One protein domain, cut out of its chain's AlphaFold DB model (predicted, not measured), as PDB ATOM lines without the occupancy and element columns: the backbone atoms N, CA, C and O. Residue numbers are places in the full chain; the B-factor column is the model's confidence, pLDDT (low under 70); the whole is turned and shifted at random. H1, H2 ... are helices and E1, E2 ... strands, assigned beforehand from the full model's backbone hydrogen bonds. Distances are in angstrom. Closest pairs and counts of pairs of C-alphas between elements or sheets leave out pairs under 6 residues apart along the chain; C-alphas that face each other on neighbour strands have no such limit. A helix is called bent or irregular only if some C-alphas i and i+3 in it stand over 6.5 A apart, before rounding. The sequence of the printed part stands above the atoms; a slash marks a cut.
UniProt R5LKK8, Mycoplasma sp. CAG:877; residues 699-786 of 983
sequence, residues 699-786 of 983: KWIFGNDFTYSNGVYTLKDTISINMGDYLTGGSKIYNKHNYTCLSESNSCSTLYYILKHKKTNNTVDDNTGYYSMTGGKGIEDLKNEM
ATOM      1  N   LYS A 699     -28.197 -48.677  29.326       91.50
ATOM      2  CA  LYS A 699     -27.740 -47.300  29.589       91.50
ATOM      3  C   LYS A 699     -26.957 -47.128  30.882       91.50
ATOM      4  O   LYS A 699     -27.331 -47.637  31.929       91.50
ATOM      5  N   TRP A 700     -25.921 -46.300  30.841       91.44
ATOM      6  CA  TRP A 700     -25.278 -45.796  32.053       91.44
ATOM      7  C   TRP A 700     -26.032 -44.578  32.582       91.44
ATOM      8  O   TRP A 700     -26.331 -43.669  31.806       91.44
ATOM      9  N   ILE A 701     -26.317 -44.546  33.889       94.31
ATOM     10  CA  ILE A 701     -26.961 -43.407  34.562       94.31
ATOM     11  C   ILE A 701     -25.946 -42.631  35.407       94.31
ATOM     12  O   ILE A 701     -25.169 -43.216  36.168       94.31
ATOM     13  N   PHE A 702     -26.005 -41.306  35.300       93.75
ATOM     14  CA  PHE A 702     -25.202 -40.352  36.055       93.75
ATOM     15  C   PHE A 702     -26.109 -39.303  36.695       93.75
ATOM     16  O   PHE A 702     -27.161 -38.997  36.145       93.75
ATOM     17  N   GLY A 703     -25.715 -38.749  37.835       94.38
ATOM     18  CA  GLY A 703     -26.433 -37.697  38.552       94.38
ATOM     19  C   GLY A 703     -25.499 -36.576  38.984       94.38
ATOM     20  O   GLY A 703     -24.286 -36.773  39.101       94.38
ATOM     21  N   ASN A 704     -26.063 -35.395  39.213       93.69
ATOM     22  CA  ASN A 704     -25.332 -34.256  39.777       93.69
ATOM     23  C   ASN A 704     -25.217 -34.317  41.311       93.69
ATOM     24  O   ASN A 704     -24.311 -33.724  41.895       93.69
ATOM     25  N   ASP A 705     -26.126 -35.048  41.954       95.38
ATOM     26  CA  ASP A 705     -26.243 -35.166  43.403       95.38
ATOM     27  C   ASP A 705     -26.865 -36.519  43.786       95.38
ATOM     28  O   ASP A 705     -27.202 -37.343  42.927       95.38
ATOM     29  N   PHE A 706     -27.030 -36.764  45.083       96.94
ATOM     30  CA  PHE A 706     -27.633 -37.982  45.601       96.94
ATOM     31  C   PHE A 706     -28.411 -37.749  46.901       96.94
ATOM     32  O   PHE A 706     -28.210 -36.790  47.635       96.94
ATOM     33  N   THR A 707     -29.300 -38.686  47.217       97.88
ATOM     34  CA  THR A 707     -29.865 -38.856  48.562       97.88
ATOM     35  C   THR A 707     -29.477 -40.215  49.112       97.88
ATOM     36  O   THR A 707     -29.316 -41.157  48.337       97.88
ATOM     37  N   TYR A 708     -29.379 -40.339  50.433       97.88
ATOM     38  CA  TYR A 708     -29.064 -41.602  51.090       97.88
ATOM     39  C   TYR A 708     -30.093 -41.931  52.172       97.88
ATOM     40  O   TYR A 708     -30.339 -41.127  53.069       97.88
ATOM     41  N   SER A 709     -30.707 -43.112  52.083       97.00
ATOM     42  CA  SER A 709     -31.658 -43.615  53.079       97.00
ATOM     43  C   SER A 709     -31.652 -45.141  53.098       97.00
ATOM     44  O   SER A 709     -31.542 -45.777  52.052       97.00
ATOM     45  N   ASN A 710     -31.758 -45.740  54.288       95.00
ATOM     46  CA  ASN A 710     -31.831 -47.195  54.480       95.00
ATOM     47  C   ASN A 710     -30.717 -47.998  53.771       95.00
ATOM     48  O   ASN A 710     -30.965 -49.084  53.255       95.00
ATOM     49  N   GLY A 711     -29.489 -47.469  53.720       94.88
ATOM     50  CA  GLY A 711     -28.364 -48.155  53.068       94.88
ATOM     51  C   GLY A 711     -28.300 -48.000  51.546       94.88
ATOM     52  O   GLY A 711     -27.456 -48.629  50.911       94.88
ATOM     53  N   VAL A 712     -29.178 -47.184  50.956       97.69
ATOM     54  CA  VAL A 712     -29.303 -47.018  49.507       97.69
ATOM     55  C   VAL A 712     -29.064 -45.562  49.125       97.69
ATOM     56  O   VAL A 712     -29.702 -44.648  49.649       97.69
ATOM     57  N   TYR A 713     -28.148 -45.362  48.184       98.38
ATOM     58  CA  TYR A 713     -27.984 -44.117  47.450       98.38
ATOM     59  C   TYR A 713     -29.002 -44.050  46.315       98.38
ATOM     60  O   TYR A 713     -29.221 -45.050  45.636       98.38
ATOM     61  N   THR A 714     -29.559 -42.868  46.065       98.31
ATOM     62  CA  THR A 714     -30.408 -42.576  44.904       98.31
ATOM     63  C   THR A 714     -29.929 -41.291  44.243       98.31
ATOM     64  O   THR A 714     -29.938 -40.236  44.878       98.31
ATOM     65  N   LEU A 715     -29.525 -41.378  42.975       97.94
ATOM     66  CA  LEU A 715     -29.030 -40.250  42.184       97.94
ATOM     67  C   LEU A 715     -30.139 -39.219  41.913       97.94
ATOM     68  O   LEU A 715     -31.306 -39.576  41.707       97.94
ATOM     69  N   LYS A 716     -29.762 -37.940  41.892       96.69
ATOM     70  CA  LYS A 716     -30.603 -36.787  41.541       96.69
ATOM     71  C   LYS A 716     -30.150 -36.161  40.227       96.69
ATOM     72  O   LYS A 716     -29.052 -36.461  39.762       96.69
ATOM     73  N   ASP A 717     -31.067 -35.391  39.633       94.44
ATOM     74  CA  ASP A 717     -30.989 -34.767  38.306       94.44
ATOM     75  C   ASP A 717     -30.169 -35.609  37.337       94.44
ATOM     76  O   ASP A 717     -29.008 -35.340  37.054       94.44
ATOM     77  N   THR A 718     -30.752 -36.734  36.928       95.12
ATOM     78  CA  THR A 718     -29.995 -37.766  36.233       95.12
ATOM     79  C   THR A 718     -29.928 -37.529  34.732       95.12
ATOM     80  O   THR A 718     -30.941 -37.221  34.104       95.12
ATOM     81  N   ILE A 719     -28.774 -37.832  34.143       93.50
ATOM     82  CA  ILE A 719     -28.576 -38.006  32.705       93.50
ATOM     83  C   ILE A 719     -28.208 -39.462  32.415       93.50
ATOM     84  O   ILE A 719     -27.648 -40.159  33.263       93.50
ATOM     85  N   SER A 720     -28.513 -39.942  31.212       92.50
ATOM     86  CA  SER A 720     -28.115 -41.278  30.778       92.50
ATOM     87  C   SER A 720     -27.487 -41.279  29.394       92.50
ATOM     88  O   SER A 720     -27.808 -40.427  28.564       92.50
ATOM     89  N   ILE A 721     -26.646 -42.275  29.133       90.12
ATOM     90  CA  ILE A 721     -26.090 -42.555  27.808       90.12
ATOM     91  C   ILE A 721     -26.206 -44.041  27.486       90.12
ATOM     92  O   ILE A 721     -25.979 -44.878  28.362       90.12
ATOM     93  N   ASN A 722     -26.527 -44.361  26.235       91.44
ATOM     94  CA  ASN A 722     -26.499 -45.736  25.749       91.44
ATOM     95  C   ASN A 722     -25.070 -46.281  25.815       91.44
ATOM     96  O   ASN A 722     -24.104 -45.567  25.527       91.44
ATOM     97  N   MET A 723     -24.917 -47.549  26.187       88.88
ATOM     98  CA  MET A 723     -23.590 -48.154  26.347       88.88
ATOM     99  C   MET A 723     -22.817 -48.212  25.018       88.88
ATOM    100  O   MET A 723     -21.593 -48.053  25.014       88.88
ATOM    101  N   GLY A 724     -23.523 -48.362  23.890       85.38
ATOM    102  CA  GLY A 724     -22.944 -48.291  22.540       85.38
ATOM    103  C   GLY A 724     -22.377 -46.911  22.181       85.38
ATOM    104  O   GLY A 724     -21.340 -46.813  21.520       85.38
ATOM    105  N   ASP A 725     -22.995 -45.850  22.699       86.88
ATOM    106  CA  ASP A 725     -22.639 -44.457  22.414       86.88
ATOM    107  C   ASP A 725     -21.623 -43.871  23.398       86.88
ATOM    108  O   ASP A 725     -21.206 -42.723  23.244       86.88
ATOM    109  N   TYR A 726     -21.193 -44.623  24.415       84.44
ATOM    110  CA  TYR A 726     -20.327 -44.084  25.465       84.44
ATOM    111  C   TYR A 726     -19.051 -43.418  24.911       84.44
ATOM    112  O   TYR A 726     -18.702 -42.306  25.305       84.44
ATOM    113  N   LEU A 727     -18.385 -44.045  23.935       79.38
ATOM    114  CA  LEU A 727     -17.138 -43.525  23.353       79.38
ATOM    115  C   LEU A 727     -17.344 -42.290  22.458       79.38
ATOM    116  O   LEU A 727     -16.465 -41.431  22.374       79.38
ATOM    117  N   THR A 728     -18.492 -42.196  21.782       79.44
ATOM    118  CA  THR A 728     -18.804 -41.144  20.797       79.44
ATOM    119  C   THR A 728     -19.587 -39.976  21.399       79.44
ATOM    120  O   THR A 728     -19.497 -38.856  20.904       79.44
ATOM    121  N   GLY A 729     -20.351 -40.218  22.465       78.75
ATOM    122  CA  GLY A 729     -21.259 -39.261  23.095       78.75
ATOM    123  C   GLY A 729     -21.031 -39.044  24.590       78.75
ATOM    124  O   GLY A 729     -21.705 -38.188  25.165       78.75
ATOM    125  N   GLY A 730     -20.100 -39.766  25.228       77.50
ATOM    126  CA  GLY A 730     -19.867 -39.722  26.679       77.50
ATOM    127  C   GLY A 730     -19.547 -38.334  27.221       77.50
ATOM    128  O   GLY A 730     -19.885 -38.019  28.358       77.50
ATOM    129  N   SER A 731     -19.007 -37.444  26.385       75.38
ATOM    130  CA  SER A 731     -18.712 -36.071  26.791       75.38
ATOM    131  C   SER A 731     -19.950 -35.246  27.140       75.38
ATOM    132  O   SER A 731     -19.825 -34.186  27.740       75.38
ATOM    133  N   LYS A 732     -21.149 -35.705  26.765       75.00
ATOM    134  CA  LYS A 732     -22.416 -35.066  27.156       75.00
ATOM    135  C   LYS A 732     -22.679 -35.161  28.665       75.00
ATOM    136  O   LYS A 732     -23.481 -34.389  29.176       75.00
ATOM    137  N   ILE A 733     -22.009 -36.079  29.365       76.62
ATOM    138  CA  ILE A 733     -22.128 -36.274  30.818       76.62
ATOM    139  C   ILE A 733     -21.311 -35.220  31.595       76.62
ATOM    140  O   ILE A 733     -21.587 -34.980  32.768       76.62
ATOM    141  N   TYR A 734     -20.382 -34.509  30.933       72.44
ATOM    142  CA  TYR A 734     -19.566 -33.410  31.488       72.44
ATOM    143  C   TYR A 734     -20.368 -32.121  31.745       72.44
ATOM    144  O   TYR A 734     -19.940 -31.035  31.378       72.44
ATOM    145  N   ASN A 735     -21.573 -32.241  32.291       77.94
ATOM    146  CA  ASN A 735     -22.396 -31.121  32.728       77.94
ATOM    147  C   ASN A 735     -22.718 -31.281  34.219       77.94
ATOM    148  O   ASN A 735     -23.875 -31.225  34.626       77.94
ATOM    149  N   LYS A 736     -21.687 -31.567  35.015       86.06
ATOM    150  CA  LYS A 736     -21.672 -31.698  36.477       86.06
ATOM    151  C   LYS A 736     -22.325 -32.971  37.009       86.06
ATOM    152  O   LYS A 736     -22.624 -33.067  38.193       86.06
ATOM    153  N   HIS A 737     -22.522 -33.972  36.149       90.75
ATOM    154  CA  HIS A 737     -23.111 -35.260  36.521       90.75
ATOM    155  C   HIS A 737     -22.018 -36.267  36.894       90.75
ATOM    156  O   HIS A 737     -21.790 -37.259  36.205       90.75
ATOM    157  N   ASN A 738     -21.296 -35.970  37.972       90.38
ATOM    158  CA  ASN A 738     -20.112 -36.733  38.365       90.38
ATOM    159  C   ASN A 738     -20.438 -37.989  39.194       90.38
ATOM    160  O   ASN A 738     -19.557 -38.821  39.402       90.38
ATOM    161  N   TYR A 739     -21.674 -38.154  39.671       94.50
ATOM    162  CA  TYR A 739     -22.077 -39.314  40.466       94.50
ATOM    163  C   TYR A 739     -22.687 -40.410  39.602       94.50
ATOM    164  O   TYR A 739     -23.476 -40.141  38.703       94.50
ATOM    165  N   THR A 740     -22.387 -41.669  39.898       94.56
ATOM    166  CA  THR A 740     -22.994 -42.811  39.212       94.56
ATOM    167  C   THR A 740     -23.051 -44.035  40.114       94.56
ATOM    168  O   THR A 740     -22.240 -44.204  41.022       94.56
ATOM    169  N   CYS A 741     -24.006 -44.916  39.840       95.75
ATOM    170  CA  CYS A 741     -24.067 -46.253  40.419       95.75
ATOM    171  C   CYS A 741     -23.294 -47.289  39.586       95.75
ATOM    172  O   CYS A 741     -23.332 -48.473  39.914       95.75
ATOM    173  N   LEU A 742     -22.645 -46.863  38.488       91.88
ATOM    174  CA  LEU A 742     -22.021 -47.735  37.486       91.88
ATOM    175  C   LEU A 742     -22.945 -48.897  37.090       91.88
ATOM    176  O   LEU A 742     -22.508 -50.046  36.996       91.88
ATOM    177  N   SER A 743     -24.229 -48.581  36.910       91.50
ATOM    178  CA  SER A 743     -25.298 -49.499  36.524       91.50
ATOM    179  C   SER A 743     -26.400 -48.744  35.775       91.50
ATOM    180  O   SER A 743     -26.366 -47.515  35.660       91.50
ATOM    181  N   GLU A 744     -27.384 -49.493  35.287       92.88
ATOM    182  CA  GLU A 744     -28.601 -48.959  34.665       92.88
ATOM    183  C   GLU A 744     -29.635 -48.474  35.688       92.88
ATOM    184  O   GLU A 744     -30.651 -47.885  35.325       92.88
ATOM    185  N   SER A 745     -29.390 -48.734  36.975       94.12
ATOM    186  CA  SER A 745     -30.201 -48.248  38.083       94.12
ATOM    187  C   SER A 745     -29.682 -46.892  38.548       94.12
ATOM    188  O   SER A 745     -28.477 -46.668  38.666       94.12
ATOM    189  N   ASN A 746     -30.602 -45.993  38.897       95.94
ATOM    190  CA  ASN A 746     -30.258 -44.745  39.575       95.94
ATOM    191  C   ASN A 746     -30.032 -44.933  41.087       95.94
ATOM    192  O   ASN A 746     -29.845 -43.945  41.794       95.94
ATOM    193  N   SER A 747     -30.107 -46.168  41.590       96.75
ATOM    194  CA  SER A 747     -29.952 -46.494  43.005       96.75
ATOM    195  C   SER A 747     -28.995 -47.663  43.232       96.75
ATOM    196  O   SER A 747     -29.007 -48.638  42.475       96.75
ATOM    197  N   CYS A 748     -28.176 -47.570  44.280       97.81
ATOM    198  CA  CYS A 748     -27.106 -48.521  44.588       97.81
ATOM    199  C   CYS A 748     -26.681 -48.460  46.065       97.81
ATOM    200  O   CYS A 748     -26.945 -47.483  46.760       97.81
ATOM    201  N   SER A 749     -25.994 -49.495  46.555       97.00
ATOM    202  CA  SER A 749     -25.393 -49.505  47.902       97.00
ATOM    203  C   SER A 749     -24.009 -48.843  47.957       97.00
ATOM    204  O   SER A 749     -23.566 -48.419  49.021       97.00
ATOM    205  N   THR A 750     -23.319 -48.759  46.816       97.62
ATOM    206  CA  THR A 750     -22.017 -48.094  46.653       97.62
ATOM    207  C   THR A 750     -22.146 -47.030  45.581       97.62
ATOM    208  O   THR A 750     -22.535 -47.340  44.455       97.62
ATOM    209  N   LEU A 751     -21.815 -45.797  45.940       97.50
ATOM    210  CA  LEU A 751     -21.829 -44.651  45.045       97.50
ATOM    211  C   LEU A 751     -20.422 -44.429  44.480       97.50
ATOM    212  O   LEU A 751     -19.426 -44.660  45.167       97.50
ATOM    213  N   TYR A 752     -20.335 -43.987  43.230       95.44
ATOM    214  CA  TYR A 752     -19.070 -43.702  42.562       95.44
ATOM    215  C   TYR A 752     -19.037 -42.247  42.104       95.44
ATOM    216  O   TYR A 752     -19.980 -41.781  41.465       95.44
ATOM    217  N   TYR A 753     -17.953 -41.543  42.424       93.12
ATOM    218  CA  TYR A 753     -17.721 -40.163  42.010       93.12
ATOM    219  C   TYR A 753     -16.596 -40.097  40.983       93.12
ATOM    220  O   TYR A 753     -15.476 -40.531  41.257       93.12
ATOM    221  N   ILE A 754     -16.888 -39.563  39.804       88.75
ATOM    222  CA  ILE A 754     -15.966 -39.561  38.679       88.75
ATOM    223  C   ILE A 754     -15.024 -38.360  38.738       88.75
ATOM    224  O   ILE A 754     -15.431 -37.201  38.800       88.75
ATOM    225  N   LEU A 755     -13.731 -38.667  38.673       82.56
ATOM    226  CA  LEU A 755     -12.645 -37.691  38.712       82.56
ATOM    227  C   LEU A 755     -11.965 -37.480  37.370       82.56
ATOM    228  O   LEU A 755     -11.350 -36.443  37.135       82.56
ATOM    229  N   LYS A 756     -12.035 -38.481  36.490       77.50
ATOM    230  CA  LYS A 756     -11.293 -38.474  35.237       77.50
ATOM    231  C   LYS A 756     -12.097 -39.084  34.106       77.50
ATOM    232  O   LYS A 756     -12.485 -40.252  34.176       77.50
ATOM    233  N   HIS A 757     -12.150 -38.332  33.012       70.75
ATOM    234  CA  HIS A 757     -12.448 -38.835  31.683       70.75
ATOM    235  C   HIS A 757     -11.448 -38.234  30.692       70.75
ATOM    236  O   HIS A 757     -11.371 -37.021  30.522       70.75
ATOM    237  N   LYS A 758     -10.633 -39.056  30.033       60.22
ATOM    238  CA  LYS A 758      -9.678 -38.529  29.050       60.22
ATOM    239  C   LYS A 758     -10.424 -38.246  27.738       60.22
ATOM    240  O   LYS A 758     -11.173 -39.094  27.272       60.22
ATOM    241  N   LYS A 759     -10.238 -37.066  27.136       58.38
ATOM    242  CA  LYS A 759     -10.845 -36.690  25.841       58.38
ATOM    243  C   LYS A 759      -9.788 -36.594  24.753       58.38
ATOM    244  O   LYS A 759      -8.753 -35.962  24.942       58.38
ATOM    245  N   THR A 760     -10.111 -37.101  23.572       54.56
ATOM    246  CA  THR A 760      -9.389 -36.801  22.329       54.56
ATOM    247  C   THR A 760     -10.394 -36.392  21.259       54.56
ATOM    248  O   THR A 760     -11.269 -37.178  20.913       54.56
ATOM    249  N   ASN A 761     -10.311 -35.156  20.750       50.12
ATOM    250  CA  ASN A 761     -11.065 -34.671  19.579       50.12
ATOM    251  C   ASN A 761     -12.557 -35.091  19.534       50.12
ATOM    252  O   ASN A 761     -13.015 -35.647  18.543       50.12
ATOM    253  N   ASN A 762     -13.307 -34.811  20.612       49.53
ATOM    254  CA  ASN A 762     -14.742 -35.124  20.804       49.53
ATOM    255  C   ASN A 762     -15.109 -36.596  21.075       49.53
ATOM    256  O   ASN A 762     -16.288 -36.928  21.074       49.53
ATOM    257  N   THR A 763     -14.135 -37.449  21.387       54.19
ATOM    258  CA  THR A 763     -14.354 -38.818  21.888       54.19
ATOM    259  C   THR A 763     -13.839 -38.958  23.320       54.19
ATOM    260  O   THR A 763     -12.898 -38.252  23.706       54.19
ATOM    261  N   VAL A 764     -14.479 -39.823  24.111       58.28
ATOM    262  CA  VAL A 764     -14.066 -40.156  25.487       58.28
ATOM    263  C   VAL A 764     -13.221 -41.432  25.456       58.28
ATOM    264  O   VAL A 764     -13.554 -42.372  24.737       58.28
ATOM    265  N   ASP A 765     -12.119 -41.454  26.206       66.25
ATOM    266  CA  ASP A 765     -11.326 -42.657  26.488       66.25
ATOM    267  C   ASP A 765     -12.220 -43.702  27.160       66.25
ATOM    268  O   ASP A 765     -13.109 -43.368  27.944       66.25
ATOM    269  N   ASP A 766     -11.995 -44.981  26.864       68.19
ATOM    270  CA  ASP A 766     -12.798 -46.031  27.471       68.19
ATOM    271  C   ASP A 766     -12.615 -46.084  28.991       68.19
ATOM    272  O   ASP A 766     -13.518 -46.559  29.674       68.19
ATOM    273  N   ASN A 767     -11.505 -45.554  29.514       78.69
ATOM    274  CA  ASN A 767     -11.113 -45.645  30.910       78.69
ATOM    275  C   ASN A 767     -11.589 -44.459  31.776       78.69
ATOM    276  O   ASN A 767     -11.075 -43.342  31.675       78.69
ATOM    277  N   THR A 768     -12.536 -44.726  32.681       81.62
ATOM    278  CA  THR A 768     -13.099 -43.756  33.634       81.62
ATOM    279  C   THR A 768     -12.509 -43.950  35.025       81.62
ATOM    280  O   THR A 768     -12.595 -45.047  35.579       81.62
ATOM    281  N   GLY A 769     -11.945 -42.883  35.595       84.94
ATOM    282  CA  GLY A 769     -11.373 -42.887  36.941       84.94
ATOM    283  C   GLY A 769     -12.353 -42.350  37.984       84.94
ATOM    284  O   GLY A 769     -12.890 -41.259  37.795       84.94
ATOM    285  N   TYR A 770     -12.557 -43.063  39.091       89.00
ATOM    286  CA  TYR A 770     -13.508 -42.691  40.142       89.00
ATOM    287  C   TYR A 770     -13.025 -43.022  41.560       89.00
ATOM    288  O   TYR A 770     -12.149 -43.867  41.759       89.00
ATOM    289  N   TYR A 771     -13.665 -42.391  42.547       92.25
ATOM    290  CA  TYR A 771     -13.673 -42.838  43.941       92.25
ATOM    291  C   TYR A 771     -14.967 -43.576  44.265       92.25
ATOM    292  O   TYR A 771     -16.038 -43.202  43.787       92.25
ATOM    293  N   SER A 772     -14.869 -44.627  45.075       94.56
ATOM    294  CA  SER A 772     -16.017 -45.361  45.611       94.56
ATOM    295  C   SER A 772     -16.326 -44.907  47.030       94.56
ATOM    296  O   SER A 772     -15.413 -44.752  47.839       94.56
ATOM    297  N   MET A 773     -17.605 -44.759  47.352       94.75
ATOM    298  CA  MET A 773     -18.067 -44.286  48.653       94.75
ATOM    299  C   MET A 773     -19.291 -45.078  49.129       94.75
ATOM    300  O   MET A 773     -20.123 -45.538  48.342       94.75
ATOM    301  N   THR A 774     -19.367 -45.267  50.446       95.88
ATOM    302  CA  THR A 774     -20.427 -46.007  51.144       95.88
ATOM    303  C   THR A 774     -20.855 -45.258  52.402       95.88
ATOM    304  O   THR A 774     -20.102 -44.432  52.919       95.88
ATOM    305  N   GLY A 775     -22.023 -45.595  52.957       95.25
ATOM    306  CA  GLY A 775     -22.448 -45.066  54.257       95.25
ATOM    307  C   GLY A 775     -22.983 -43.633  54.214       95.25
ATOM    308  O   GLY A 775     -22.880 -42.924  55.206       95.25
ATOM    309  N   GLY A 776     -23.522 -43.198  53.075       96.12
ATOM    310  CA  GLY A 776     -24.088 -41.859  52.887       96.12
ATOM    311  C   GLY A 776     -23.075 -40.759  52.582       96.12
ATOM    312  O   GLY A 776     -23.484 -39.625  52.373       96.12
ATOM    313  N   LYS A 777     -21.783 -41.093  52.505       96.88
ATOM    314  CA  LYS A 777     -20.711 -40.153  52.158       96.88
ATOM    315  C   LYS A 777     -20.782 -39.705  50.698       96.88
ATOM    316  O   LYS A 777     -21.129 -40.521  49.838       96.88
ATOM    317  N   GLY A 778     -20.409 -38.449  50.462       95.12
ATOM    318  CA  GLY A 778     -20.192 -37.799  49.168       95.12
ATOM    319  C   GLY A 778     -18.723 -37.423  48.929       95.12
ATOM    320  O   GLY A 778     -17.835 -37.772  49.707       95.12
ATOM    321  N   ILE A 779     -18.445 -36.678  47.851       92.75
ATOM    322  CA  ILE A 779     -17.069 -36.251  47.526       92.75
ATOM    323  C   ILE A 779     -16.464 -35.305  48.574       92.75
ATOM    324  O   ILE A 779     -15.270 -35.382  48.850       92.75
ATOM    325  N   GLU A 780     -17.275 -34.437  49.184       93.69
ATOM    326  CA  GLU A 780     -16.816 -33.507  50.224       93.69
ATOM    327  C   GLU A 780     -16.329 -34.253  51.475       93.69
ATOM    328  O   GLU A 780     -15.283 -33.910  52.024       93.69
ATOM    329  N   ASP A 781     -17.010 -35.336  51.863       95.38
ATOM    330  CA  ASP A 781     -16.597 -36.180  52.990       95.38
ATOM    331  C   ASP A 781     -15.244 -36.845  52.724       95.38
ATOM    332  O   ASP A 781     -14.351 -36.795  53.565       95.38
ATOM    333  N   LEU A 782     -15.053 -37.411  51.526       93.94
ATOM    334  CA  LEU A 782     -13.777 -38.020  51.139       93.94
ATOM    335  C   LEU A 782     -12.631 -37.000  51.144       93.94
ATOM    336  O   LEU A 782     -11.522 -37.333  51.553       93.94
ATOM    337  N   LYS A 783     -12.871 -35.758  50.704       92.69
ATOM    338  CA  LYS A 783     -11.855 -34.691  50.755       92.69
ATOM    339  C   LYS A 783     -11.484 -34.329  52.182       92.69
ATOM    340  O   LYS A 783     -10.294 -34.246  52.478       92.69
ATOM    341  N   ASN A 784     -12.479 -34.167  53.053       93.50
ATOM    342  CA  ASN A 784     -12.238 -33.921  54.471       93.50
ATOM    343  C   ASN A 784     -11.399 -35.054  55.067       93.50
ATOM    344  O   ASN A 784     -10.371 -34.788  55.675       93.50
ATOM    345  N   GLU A 785     -11.751 -36.309  54.786       94.94
ATOM    346  CA  GLU A 785     -10.978 -37.472  55.227       94.94
ATOM    347  C   GLU A 785      -9.544 -37.492  54.684       94.94
ATOM    348  O   GLU A 785      -8.634 -37.817  55.437       94.94
ATOM    349  N   MET A 786      -9.309 -37.158  53.409       93.56
ATOM    350  CA  MET A 786      -7.959 -37.150  52.817       93.56
ATOM    351  C   MET A 786      -7.055 -36.064  53.402       93.56
ATOM    352  O   MET A 786      -5.848 -36.283  53.540       93.56
TER     353      MET A 786
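This is residues 699 to 786 of the 983 residues of a protein of Mycoplasma sp. CAG:877 (UniProt R5LKK8). Two bent antiparallel hairpins, E1-E2 and E3-E4, lie lengthwise, with H1 between them at one end, while H2, at the other end, sticks out from E3-E4 on the side away from E1-E2. The 88 printed residues include, in order, E1, E2, H1, E3, E4, H2, class mixed. The whole is compact, radius of gyration of the C-alphas 12.9 A, spanning 39 by 27 by 18 A.

E1, residues 699 to 709, and E2, 712 to 722, have N 702 and O 719 within hydrogen-bond range, 2.9 A. E3, 751 to 760, and E4, 763 to 773, have N 753 and O 771 at 2.9 A. The closest C-alphas of H1, 723 to 733, and E4 are Leu 727 and Val 764, 5.0 A. In H2, 779 to 786, every O i to N i+4 pair is within range; H1 has 2 of 7, and 3 of 8 O i to N i+3.

E1 begins at C-alpha 699 (-27.740, -47.300, 29.589); H2 ends at C-alpha 786 (-7.959, -37.150, 52.817).

The printed part has no cut, the link H1 to E3 is long, and residues 758 to 766 have pLDDT under 70.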